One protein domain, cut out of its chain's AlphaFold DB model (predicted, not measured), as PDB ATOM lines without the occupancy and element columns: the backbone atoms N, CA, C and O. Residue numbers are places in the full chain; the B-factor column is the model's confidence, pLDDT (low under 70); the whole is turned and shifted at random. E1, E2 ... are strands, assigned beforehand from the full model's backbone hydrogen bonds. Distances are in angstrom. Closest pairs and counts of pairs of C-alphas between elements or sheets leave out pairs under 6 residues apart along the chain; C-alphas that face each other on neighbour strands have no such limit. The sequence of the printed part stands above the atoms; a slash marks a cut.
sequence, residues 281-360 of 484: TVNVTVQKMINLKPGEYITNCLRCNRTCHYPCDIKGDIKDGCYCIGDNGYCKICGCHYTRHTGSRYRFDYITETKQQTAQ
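What this domain is: This is residues 281 to 360 of the 484 residues of an uncharacterized protein of Entamoeba dispar (strain ATCC PRA-260 / SAW760) (UniProt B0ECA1). A long two-stranded ribbon, E1 with E4, is an arm reaching from a small head, which holds the short hairpin E2 and E3 and the long loop of residues 313 to 345. Of 80 printed residues, under half are in the four named strands, E1 to E4 along the chain; both sheets are antiparallel pairs, and the class is all strand. The whole is loose, with a radius of gyration of the C-alphas of 15.3 A, and spans 52 by 28 by 14 A.

How they stand to each other: Start at E1, residues 281 to 291; its antiparallel neighbour is E4, residues 346 to 357, with N 286 and O 351 within hydrogen-bond range at 2.9 A. Next, E2, residues 297 to 301, and E3, residues 306 to 312, form an antiparallel hairpin, with N 301 and O 306 within hydrogen-bond range at 2.9 A. The closest C-alphas of E3 and E4, Thr 307 and Phe 348, are 5.3 A apart.

Where its parts are: Find C-alpha 281 at (397.212, 604.622, 381.658); E1 runs 28.0 A, E2 13.4 A, E3 14.2 A and E4 29.1 A, to C-alpha 357 at (402.181, 606.494, 378.251).

The domain as a whole: The printed part has no cut; the link E3 to E4 is long, 33 residues. Residues 281 to 282 and 354 to 359 have pLDDT under 70.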
ATOM      1  N   THR A 281     396.459 605.665 380.949       62.22
ATOM      2  CA  THR A 281     397.212 604.622 381.658       62.22
ATOM      3  C   THR A 281     397.190 603.312 380.880       62.22
ATOM      4  O   THR A 281     396.136 602.852 380.446       62.22
ATOM      5  N   VAL A 282     398.356 602.680 380.736       66.50
ATOM      6  CA  VAL A 282     398.476 601.329 380.174       66.50
ATOM      7  C   VAL A 282     399.140 600.388 381.169       66.50
ATOM      8  O   VAL A 282     400.053 600.763 381.908       66.50
ATOM      9  N   ASN A 283     398.672 599.144 381.183       75.19
ATOM     10  CA  ASN A 283     399.251 598.075 381.983       75.19
ATOM     11  C   ASN A 283     400.352 597.388 381.170       75.19
ATOM     12  O   ASN A 283     400.079 596.814 380.118       75.19
ATOM     13  N   VAL A 284     401.592 597.444 381.655       75.69
ATOM     14  CA  VAL A 284     402.758 596.828 381.011       75.69
ATOM     15  C   VAL A 284     403.295 595.728 381.918       75.69
ATOM     16  O   VAL A 284     403.570 595.958 383.095       75.69
ATOM     17  N   THR A 285     403.469 594.525 381.378       79.50
ATOM     18  CA  THR A 285     404.101 593.420 382.105       79.50
ATOM     19  C   THR A 285     405.617 593.583 382.065       79.50
ATOM     20  O   THR A 285     406.220 593.553 380.993       79.50
ATOM     21  N   VAL A 286     406.244 593.748 383.228       83.25
ATOM     22  CA  VAL A 286     407.701 593.857 383.362       83.25
ATOM     23  C   VAL A 286     408.247 592.693 384.176       83.25
ATOM     24  O   VAL A 286     407.646 592.249 385.155       83.25
ATOM     25  N   GLN A 287     409.411 592.195 383.770       85.31
ATOM     26  CA  GLN A 287     410.122 591.170 384.516       85.31
ATOM     27  C   GLN A 287     410.935 591.830 385.637       85.31
ATOM     28  O   GLN A 287     411.781 592.682 385.367       85.31
ATOM     29  N   LYS A 288     410.702 591.440 386.891       86.62
ATOM     30  CA  LYS A 288     411.462 591.921 388.054       86.62
ATOM     31  C   LYS A 288     412.217 590.801 388.747       86.62
ATOM     32  O   LYS A 288     411.756 589.665 388.803       86.62
ATOM     33  N   MET A 289     413.357 591.163 389.330       89.31
ATOM     34  CA  MET A 289     414.089 590.312 390.264       89.31
ATOM     35  C   MET A 289     413.520 590.508 391.670       89.31
ATOM     36  O   MET A 289     413.619 591.592 392.241       89.31
ATOM     37  N   ILE A 290     412.912 589.462 392.217       88.94
ATOM     38  CA  ILE A 290     412.380 589.433 393.579       88.94
ATOM     39  C   ILE A 290     413.355 588.645 394.445       88.94
ATOM     40  O   ILE A 290     413.595 587.466 394.178       88.94
ATOM     41  N   ASN A 291     413.910 589.287 395.473       91.62
ATOM     42  CA  ASN A 291     414.789 588.624 396.431       91.62
ATOM     43  C   ASN A 291     414.039 587.514 397.175       91.62
ATOM     44  O   ASN A 291     412.903 587.696 397.612       91.62
ATOM     45  N   LEU A 292     414.697 586.371 397.320       88.38
ATOM     46  CA  LEU A 292     414.180 585.213 398.031       88.38
ATOM     47  C   LEU A 292     414.305 585.393 399.537       88.38
ATOM     48  O   LEU A 292     415.220 586.064 400.027       88.38
ATOM     49  N   LYS A 293     413.410 584.746 400.283       89.56
ATOM     50  CA  LYS A 293     413.520 584.692 401.742       89.56
ATOM     51  C   LYS A 293     414.610 583.692 402.157       89.56
ATOM     52  O   LYS A 293     414.892 582.745 401.418       89.56
ATOM     53  N   PRO A 294     415.224 583.860 403.343       85.81
ATOM     54  CA  PRO A 294     416.142 582.862 403.879       85.81
ATOM     55  C   PRO A 294     415.492 581.471 403.913       85.81
ATOM     56  O   PRO A 294     414.383 581.319 404.414       85.81
ATOM     57  N   GLY A 295     416.191 580.464 403.386       84.38
ATOM     58  CA  GLY A 295     415.708 579.080 403.328       84.38
ATOM     59  C   GLY A 295     415.006 578.683 402.025       84.38
ATOM     60  O   GLY A 295     414.763 577.497 401.832       84.38
ATOM     61  N   GLU A 296     414.739 579.623 401.116       90.69
ATOM     62  CA  GLU A 296     414.173 579.330 399.797       90.69
ATOM     63  C   GLU A 296     415.273 579.114 398.748       90.69
ATOM     64  O   GLU A 296     416.251 579.865 398.693       90.69
ATOM     65  N   TYR A 297     415.094 578.129 397.864       90.12
ATOM     66  CA  TYR A 297     415.983 577.918 396.720       90.12
ATOM     67  C   TYR A 297     415.206 577.976 395.405       90.12
ATOM     68  O   TYR A 297     414.005 577.722 395.337       90.12
ATOM     69  N   ILE A 298     415.915 578.339 394.340       92.88
ATOM     70  CA  ILE A 298     415.393 578.469 392.976       92.88
ATOM     71  C   ILE A 298     416.284 577.719 391.999       92.88
ATOM     72  O   ILE A 298     417.397 577.309 392.335       92.88
ATOM     73  N   THR A 299     415.818 577.609 390.758       93.12
ATOM     74  CA  THR A 299     416.651 577.298 389.593       93.12
ATOM     75  C   THR A 299     416.407 578.336 388.501       93.12
ATOM     76  O   THR A 299     415.363 578.327 387.842       93.12
ATOM     77  N   ASN A 300     417.363 579.249 388.319       93.56
ATOM     78  CA  ASN A 300     417.316 580.291 387.293       93.56
ATOM     79  C   ASN A 300     418.166 579.865 386.108       93.56
ATOM     80  O   ASN A 300     419.266 579.360 386.301       93.56
ATOM     81  N   CYS A 301     417.692 580.122 384.893       92.62
ATOM     82  CA  CYS A 301     418.503 579.975 383.693       92.62
ATOM     83  C   CYS A 301     419.224 581.295 383.408       92.62
ATOM     84  O   CYS A 301     418.568 582.303 383.137       92.62
ATOM     85  N   LEU A 302     420.558 581.282 383.415       89.31
ATOM     86  CA  LEU A 302     421.387 582.460 383.130       89.31
ATOM     87  C   LEU A 302     421.329 582.881 381.660       89.31
ATOM     88  O   LEU A 302     421.559 584.037 381.333       89.31
ATOM     89  N   ARG A 303     421.019 581.944 380.757       91.19
ATOM     90  CA  ARG A 303     420.871 582.249 379.328       91.19
ATOM     91  C   ARG A 303     419.546 582.946 379.030       91.19
ATOM     92  O   ARG A 303     419.494 583.832 378.188       91.19
ATOM     93  N   CYS A 304     418.473 582.508 379.685       90.25
ATOM     94  CA  CYS A 304     417.117 582.983 379.412       90.25
ATOM     95  C   CYS A 304     416.655 584.086 380.373       90.25
ATOM     96  O   CYS A 304     415.542 584.569 380.205       90.25
ATOM     97  N   ASN A 305     417.457 584.431 381.390       90.69
ATOM     98  CA  ASN A 305     417.109 585.382 382.451       90.69
ATOM     99  C   ASN A 305     415.707 585.133 383.026       90.69
ATOM    100  O   ASN A 305     414.894 586.042 383.138       90.69
ATOM    101  N   ARG A 306     415.387 583.874 383.346       91.69
ATOM    102  CA  ARG A 306     414.083 583.482 383.907       91.69
ATOM    103  C   ARG A 306     414.237 582.433 384.993       91.69
ATOM    104  O   ARG A 306     415.168 581.622 384.965       91.69
ATOM    105  N   THR A 307     413.273 582.398 385.901       93.50
ATOM    106  CA  THR A 307     413.138 581.308 386.866       93.50
ATOM    107  C   THR A 307     412.458 580.126 386.191       93.50
ATOM    108  O   THR A 307     411.367 580.255 385.640       93.50
ATOM    109  N   CYS A 308     413.143 578.984 386.174       92.88
ATOM    110  CA  CYS A 308     412.629 577.739 385.604       92.88
ATOM    111  C   CYS A 308     411.961 576.864 386.668       92.88
ATOM    112  O   CYS A 308     411.057 576.106 386.342       92.88
ATOM    113  N   HIS A 309     412.373 576.986 387.934       91.62
ATOM    114  CA  HIS A 309     411.758 576.269 389.049       91.62
ATOM    115  C   HIS A 309     411.844 577.080 390.347       91.62
ATOM    116  O   HIS A 309     412.929 577.537 390.720       91.62
ATOM    117  N   TYR A 310     410.702 577.255 391.015       90.81
ATOM    118  CA  TYR A 310     410.569 577.832 392.354       90.81
ATOM    119  C   TYR A 310     409.239 577.385 392.989       90.81
ATOM    120  O   TYR A 310     408.216 577.487 392.308       90.81
ATOM    121  N   PRO A 311     409.220 576.993 394.276       90.12
ATOM    122  CA  PRO A 311     410.383 576.722 395.125       90.12
ATOM    123  C   PRO A 311     411.153 575.480 394.650       90.12
ATOM    124  O   PRO A 311     410.605 574.610 393.987       90.12
ATOM    125  N   CYS A 312     412.448 575.416 394.944       90.25
ATOM    126  CA  CYS A 312     413.308 574.272 394.660       90.25
ATOM    127  C   CYS A 312     413.937 573.779 395.967       90.25
ATOM    128  O   CYS A 312     414.330 574.595 396.795       90.25
ATOM    129  N   ASP A 313     414.075 572.464 396.133       87.44
ATOM    130  CA  ASP A 313     414.636 571.875 397.361       87.44
ATOM    131  C   ASP A 313     416.166 571.721 397.324       87.44
ATOM    132  O   ASP A 313     416.813 571.453 398.337       87.44
ATOM    133  N   ILE A 314     416.776 571.907 396.149       86.12
ATOM    134  CA  ILE A 314     418.213 571.714 395.945       86.12
ATOM    135  C   ILE A 314     418.973 572.969 396.352       86.12
ATOM    136  O   ILE A 314     418.799 574.043 395.764       86.12
ATOM    137  N   LYS A 315     419.881 572.802 397.314       82.88
ATOM    138  CA  LYS A 315     420.813 573.840 397.766       82.88
ATOM    139  C   LYS A 315     422.027 573.923 396.839       82.88
ATOM    140  O   LYS A 315     422.490 572.908 396.333       82.88
ATOM    141  N   GLY A 316     422.571 575.126 396.662       79.19
ATOM    142  CA  GLY A 316     423.768 575.357 395.843       79.19
ATOM    143  C   GLY A 316     423.491 575.484 394.341       79.19
ATOM    144  O   GLY A 316     422.333 575.504 393.912       79.19
ATOM    145  N   ASP A 317     424.566 575.611 393.560       80.81
ATOM    146  CA  ASP A 317     424.512 576.000 392.141       80.81
ATOM    147  C   ASP A 317     424.459 574.823 391.164       80.81
ATOM    148  O   ASP A 317     424.108 575.007 390.001       80.81
ATOM    149  N   ILE A 318     424.734 573.605 391.630       86.06
ATOM    150  CA  ILE A 318     424.586 572.389 390.825       86.06
ATOM    151  C   ILE A 318     423.102 572.005 390.819       86.06
ATOM    152  O   ILE A 318     422.529 571.686 391.860       86.06
ATOM    153  N   LYS A 319     422.458 572.111 389.650       86.69
ATOM    154  CA  LYS A 319     421.001 571.955 389.474       86.69
ATOM    155  C   LYS A 319     420.594 570.784 388.575       86.69
ATOM    156  O   LYS A 319     419.445 570.750 388.148       86.69
ATOM    157  N   ASP A 320     421.494 569.848 388.281       86.38
ATOM    158  CA  ASP A 320     421.217 568.642 387.476       86.38
ATOM    159  C   ASP A 320     420.073 567.784 388.033       86.38
ATOM    160  O   ASP A 320     419.264 567.287 387.260       86.38
ATOM    161  N   GLY A 321     419.945 567.683 389.357       87.06
ATOM    162  CA  GLY A 321     418.844 566.966 390.010       87.06
ATOM    163  C   GLY A 321     417.527 567.747 390.131       87.06
ATOM    164  O   GLY A 321     416.585 567.262 390.757       87.06
ATOM    165  N   CYS A 322     417.445 568.986 389.631       91.75
ATOM    166  CA  CYS A 322     416.251 569.813 389.809       91.75
ATOM    167  C   CYS A 322     415.072 569.256 389.009       91.75
ATOM    168  O   CYS A 322     415.245 568.864 387.864       91.75
ATOM    169  N   TYR A 323     413.851 569.324 389.553       90.94
ATOM    170  CA  TYR A 323     412.637 568.815 388.899       90.94
ATOM    171  C   TYR A 323     412.407 569.368 387.479       90.94
ATOM    172  O   TYR A 323     411.808 568.713 386.623       90.94
ATOM    173  N   CYS A 324     412.893 570.583 387.203       91.19
ATOM    174  CA  CYS A 324     412.804 571.163 385.866       91.19
ATOM    175  C   CYS A 324     413.819 570.591 384.867       91.19
ATOM    176  O   CYS A 324     413.663 570.860 383.680       91.19
ATOM    177  N   ILE A 325     414.833 569.837 385.295       92.81
ATOM    178  CA  ILE A 325     415.822 569.169 384.444       92.81
ATOM    179  C   ILE A 325     415.336 567.743 384.161       92.81
ATOM    180  O   ILE A 325     414.914 567.025 385.061       92.81
ATOM    181  N   GLY A 326     415.301 567.357 382.887       90.75
ATOM    182  CA  GLY A 326     414.994 565.986 382.489       90.75
ATOM    183  C   GLY A 326     416.217 565.080 382.527       90.75
ATOM    184  O   GLY A 326     417.348 565.557 382.556       90.75
ATOM    185  N   ASP A 327     415.982 563.774 382.424       91.25
ATOM    186  CA  ASP A 327     417.023 562.734 382.481       91.25
ATOM    187  C   ASP A 327     418.096 562.877 381.383       91.25
ATOM    188  O   ASP A 327     419.194 562.341 381.495       91.25
ATOM    189  N   ASN A 328     417.807 563.642 380.326       93.00
ATOM    190  CA  ASN A 328     418.752 563.993 379.264       93.00
ATOM    191  C   ASN A 328     419.674 565.184 379.605       93.00
ATOM    192  O   ASN A 328     420.449 565.610 378.751       93.00
ATOM    193  N   GLY A 329     419.566 565.765 380.805       92.25
ATOM    194  CA  GLY A 329     420.358 566.914 381.254       92.25
ATOM    195  C   GLY A 329     419.841 568.286 380.798       92.25
ATOM    196  O   GLY A 329     420.487 569.305 381.063       92.25
ATOM    197  N   TYR A 330     418.682 568.358 380.134       95.94
ATOM    198  CA  TYR A 330     418.099 569.609 379.640       95.94
ATOM    199  C   TYR A 330     416.855 570.027 380.422       95.94
ATOM    200  O   TYR A 330     416.023 569.215 380.823       95.94
ATOM    201  N   CYS A 331     416.703 571.336 380.617       95.81
ATOM    202  CA  CYS A 331     415.559 571.908 381.305       95.81
ATOM    203  C   CYS A 331     414.284 571.804 380.460       95.81
ATOM    204  O   CYS A 331     414.212 572.367 379.369       95.81
ATOM    205  N   LYS A 332     413.234 571.192 381.006       94.50
ATOM    206  CA  LYS A 332     411.898 571.066 380.400       94.50
ATOM    207  C   LYS A 332     411.180 572.413 380.232       94.50
ATOM    208  O   LYS A 332     410.228 572.506 379.470       94.50
ATOM    209  N   ILE A 333     411.632 573.459 380.930       93.62
ATOM    210  CA  ILE A 333     410.981 574.779 380.958       93.62
ATOM    211  C   ILE A 333     411.592 575.766 379.953       93.62
ATOM    212  O   ILE A 333     410.877 576.603 379.399       93.62
ATOM    213  N   CYS A 334     412.907 575.699 379.717       92.94
ATOM    214  CA  CYS A 334     413.607 576.623 378.813       92.94
ATOM    215  C   CYS A 334     414.486 575.945 377.749       92.94
ATOM    216  O   CYS A 334     415.114 576.641 376.955       92.94
ATOM    217  N   GLY A 335     414.588 574.613 377.748       93.25
ATOM    218  CA  GLY A 335     415.386 573.845 376.789       93.25
ATOM    219  C   GLY A 335     416.904 573.993 376.933       93.25
ATOM    220  O   GLY A 335     417.647 573.485 376.100       93.25
ATOM    221  N   CYS A 336     417.407 574.695 377.954       95.75
ATOM    222  CA  CYS A 336     418.846 574.852 378.174       95.75
ATOM    223  C   CYS A 336     419.418 573.697 379.008       95.75
ATOM    224  O   CYS A 336     418.743 573.176 379.892       95.75
ATOM    225  N   HIS A 337     420.678 573.331 378.762       94.62
ATOM    226  CA  HIS A 337     421.396 572.331 379.561       94.62
ATOM    227  C   HIS A 337     421.524 572.776 381.032       94.62
ATOM    228  O   HIS A 337     421.617 573.981 381.309       94.62
ATOM    229  N   TYR A 338     421.544 571.836 381.983       91.81
ATOM    230  CA  TYR A 338     421.536 572.143 383.422       91.81
ATOM    231  C   TYR A 338     422.712 573.032 383.860       91.81
ATOM    232  O   TYR A 338     422.547 573.861 384.744       91.81
ATOM    233  N   THR A 339     423.861 572.962 383.177       91.88
ATOM    234  CA  THR A 339     425.038 573.821 383.432       91.88
ATOM    235  C   THR A 339     424.793 575.314 383.187       91.88
ATOM    236  O   THR A 339     425.600 576.150 383.580       91.88
ATOM    237  N   ARG A 340     423.692 575.679 382.517       94.31
ATOM    238  CA  ARG A 340     423.243 577.075 382.351       94.31
ATOM    239  C   ARG A 340     422.289 577.530 383.450       94.31
ATOM    240  O   ARG A 340     421.796 578.659 383.387       94.31
ATOM    241  N   HIS A 341     422.016 576.664 384.416       93.62
ATOM    242  CA  HIS A 341     421.142 576.945 385.533       93.62
ATOM    243  C   HIS A 341     421.938 577.075 386.819       93.62
ATOM    244  O   HIS A 341     422.923 576.376 387.018       93.62
ATOM    245  N   THR A 342     421.493 577.972 387.689       92.25
ATOM    246  CA  THR A 342     422.162 578.242 388.960       92.25
ATOM    247  C   THR A 342     421.152 578.490 390.068       92.25
ATOM    248  O   THR A 342     419.991 578.848 389.817       92.25
ATOM    249  N   GLY A 343     421.614 578.322 391.306       89.06
ATOM    250  CA  GLY A 343     421.002 578.969 392.451       89.06
ATOM    251  C   GLY A 343     421.188 580.485 392.347       89.06
ATOM    252  O   GLY A 343     422.133 580.975 391.734       89.06
ATOM    253  N   SER A 344     420.265 581.251 392.914       84.94
ATOM    254  CA  SER A 344     420.394 582.700 393.053       84.94
ATOM    255  C   SER A 344     419.617 583.147 394.281       84.94
ATOM    256  O   SER A 344     418.725 582.445 394.752       84.94
ATOM    257  N   ARG A 345     419.937 584.340 394.779       87.50
ATOM    258  CA  ARG A 345     419.213 584.993 395.876       87.50
ATOM    259  C   ARG A 345     417.934 585.691 395.411       87.50
ATOM    260  O   ARG A 345     417.284 586.339 396.221       87.50
ATOM    261  N   TYR A 346     417.576 585.578 394.133       90.31
ATOM    262  CA  TYR A 346     416.376 586.175 393.558       90.31
ATOM    263  C   TYR A 346     415.702 585.248 392.541       90.31
ATOM    264  O   TYR A 346     416.359 584.437 391.882       90.31
ATOM    265  N   ARG A 347     414.391 585.417 392.367       91.62
ATOM    266  CA  ARG A 347     413.604 584.856 391.258       91.62
ATOM    267  C   ARG A 347     413.186 585.956 390.284       91.62
ATOM    268  O   ARG A 347     413.044 587.107 390.686       91.62
ATOM    269  N   PHE A 348     412.970 585.600 389.028       90.50
ATOM    270  CA  PHE A 348     412.321 586.457 388.046       90.50
ATOM    271  C   PHE A 348     410.814 586.247 388.116       90.50
ATOM    272  O   PHE A 348     410.348 585.116 387.995       90.50
ATOM    273  N   ASP A 349     410.074 587.335 388.278       87.44
ATOM    274  CA  ASP A 349     408.615 587.337 388.270       87.44
ATOM    275  C   ASP A 349     408.105 588.363 387.260       87.44
ATOM    276  O   ASP A 349     408.784 589.358 386.987       87.44
ATOM    277  N   TYR A 350     406.925 588.124 386.702       83.81
ATOM    278  CA  TYR A 350     406.286 589.047 385.770       83.81
ATOM    279  C   TYR A 350     405.195 589.794 386.516       83.81
ATOM    280  O   TYR A 350     404.148 589.230 386.824       83.81
ATOM    281  N   ILE A 351     405.443 591.067 386.814       82.69
ATOM    282  CA  ILE A 351     404.445 591.917 387.454       82.69
ATOM    283  C   ILE A 351     403.850 592.883 386.438       82.69
ATOM    284  O   ILE A 351     404.541 593.393 385.554       82.69
ATOM    285  N   THR A 352     402.556 593.139 386.571       80.12
ATOM    286  CA  THR A 352     401.880 594.189 385.814       80.12
ATOM    287  C   THR A 352     402.120 595.520 386.514       80.12
ATOM    288  O   THR A 352     401.696 595.707 387.652       80.12
ATOM    289  N   GLU A 353     402.796 596.446 385.842       80.19
ATOM    290  CA  GLU A 353     402.932 597.832 386.286       80.19
ATOM    291  C   GLU A 353     402.050 598.740 385.434       80.19
ATOM    292  O   GLU A 353     402.054 598.657 384.205       80.19
ATOM    293  N   THR A 354     401.324 599.649 386.078       67.88
ATOM    294  CA  THR A 354     400.632 600.731 385.378       67.88
ATOM    295  C   THR A 354     401.639 601.834 385.072       67.88
ATOM    296  O   THR A 354     402.199 602.440 385.985       67.88
ATOM    297  N   LYS A 355     401.881 602.103 383.787       62.69
ATOM    298  CA  LYS A 355     402.714 603.225 383.339       62.69
ATOM    299  C   LYS A 355     401.838 604.276 382.664       62.69
ATOM    300  O   LYS A 355     400.901 603.942 381.940       62.69
ATOM    301  N   GLN A 356     402.151 605.551 382.887       60.62
ATOM    302  CA  GLN A 356     401.639 606.624 382.036       60.62
ATOM    303  C   GLN A 356     402.365 606.543 380.689       60.62
ATOM    304  O   GLN A 356     403.590 606.658 380.652       60.62
ATOM    305  N   GLN A 357     401.632 606.318 379.596       56.88
ATOM    306  CA  GLN A 357     402.181 606.494 378.251       56.88
ATOM    307  C   GLN A 357     402.039 607.962 377.831       56.88
ATOM    308  O   GLN A 357     401.059 608.632 378.153       56.88
ATOM    309  N   THR A 358     403.078 608.480 377.177       56.84
ATOM    310  CA  THR A 358     403.300 609.906 376.928       56.84
ATOM    311  C   THR A 358     402.274 610.547 375.999       56.84
ATOM    312  O   THR A 358     402.011 610.069 374.900       56.84
ATOM    313  N   ALA A 359     401.837 611.726 376.442       61.84
ATOM    314  CA  ALA A 359     401.005 612.757 375.829       61.84
ATOM    315  C   ALA A 359     401.227 613.102 374.344       61.84
ATOM    316  O   ALA A 359     400.430 613.857 373.798       61.84
ATOM    317  N   GLN A 360     402.283 612.620 373.685       70.50
ATOM    318  CA  GLN A 360     402.685 613.124 372.370       70.50
ATOM    319  C   GLN A 360     401.667 612.793 371.269       70.50
ATOM    320  O   GLN A 360     401.207 613.704 370.592       70.50
TER     321      GLN A 360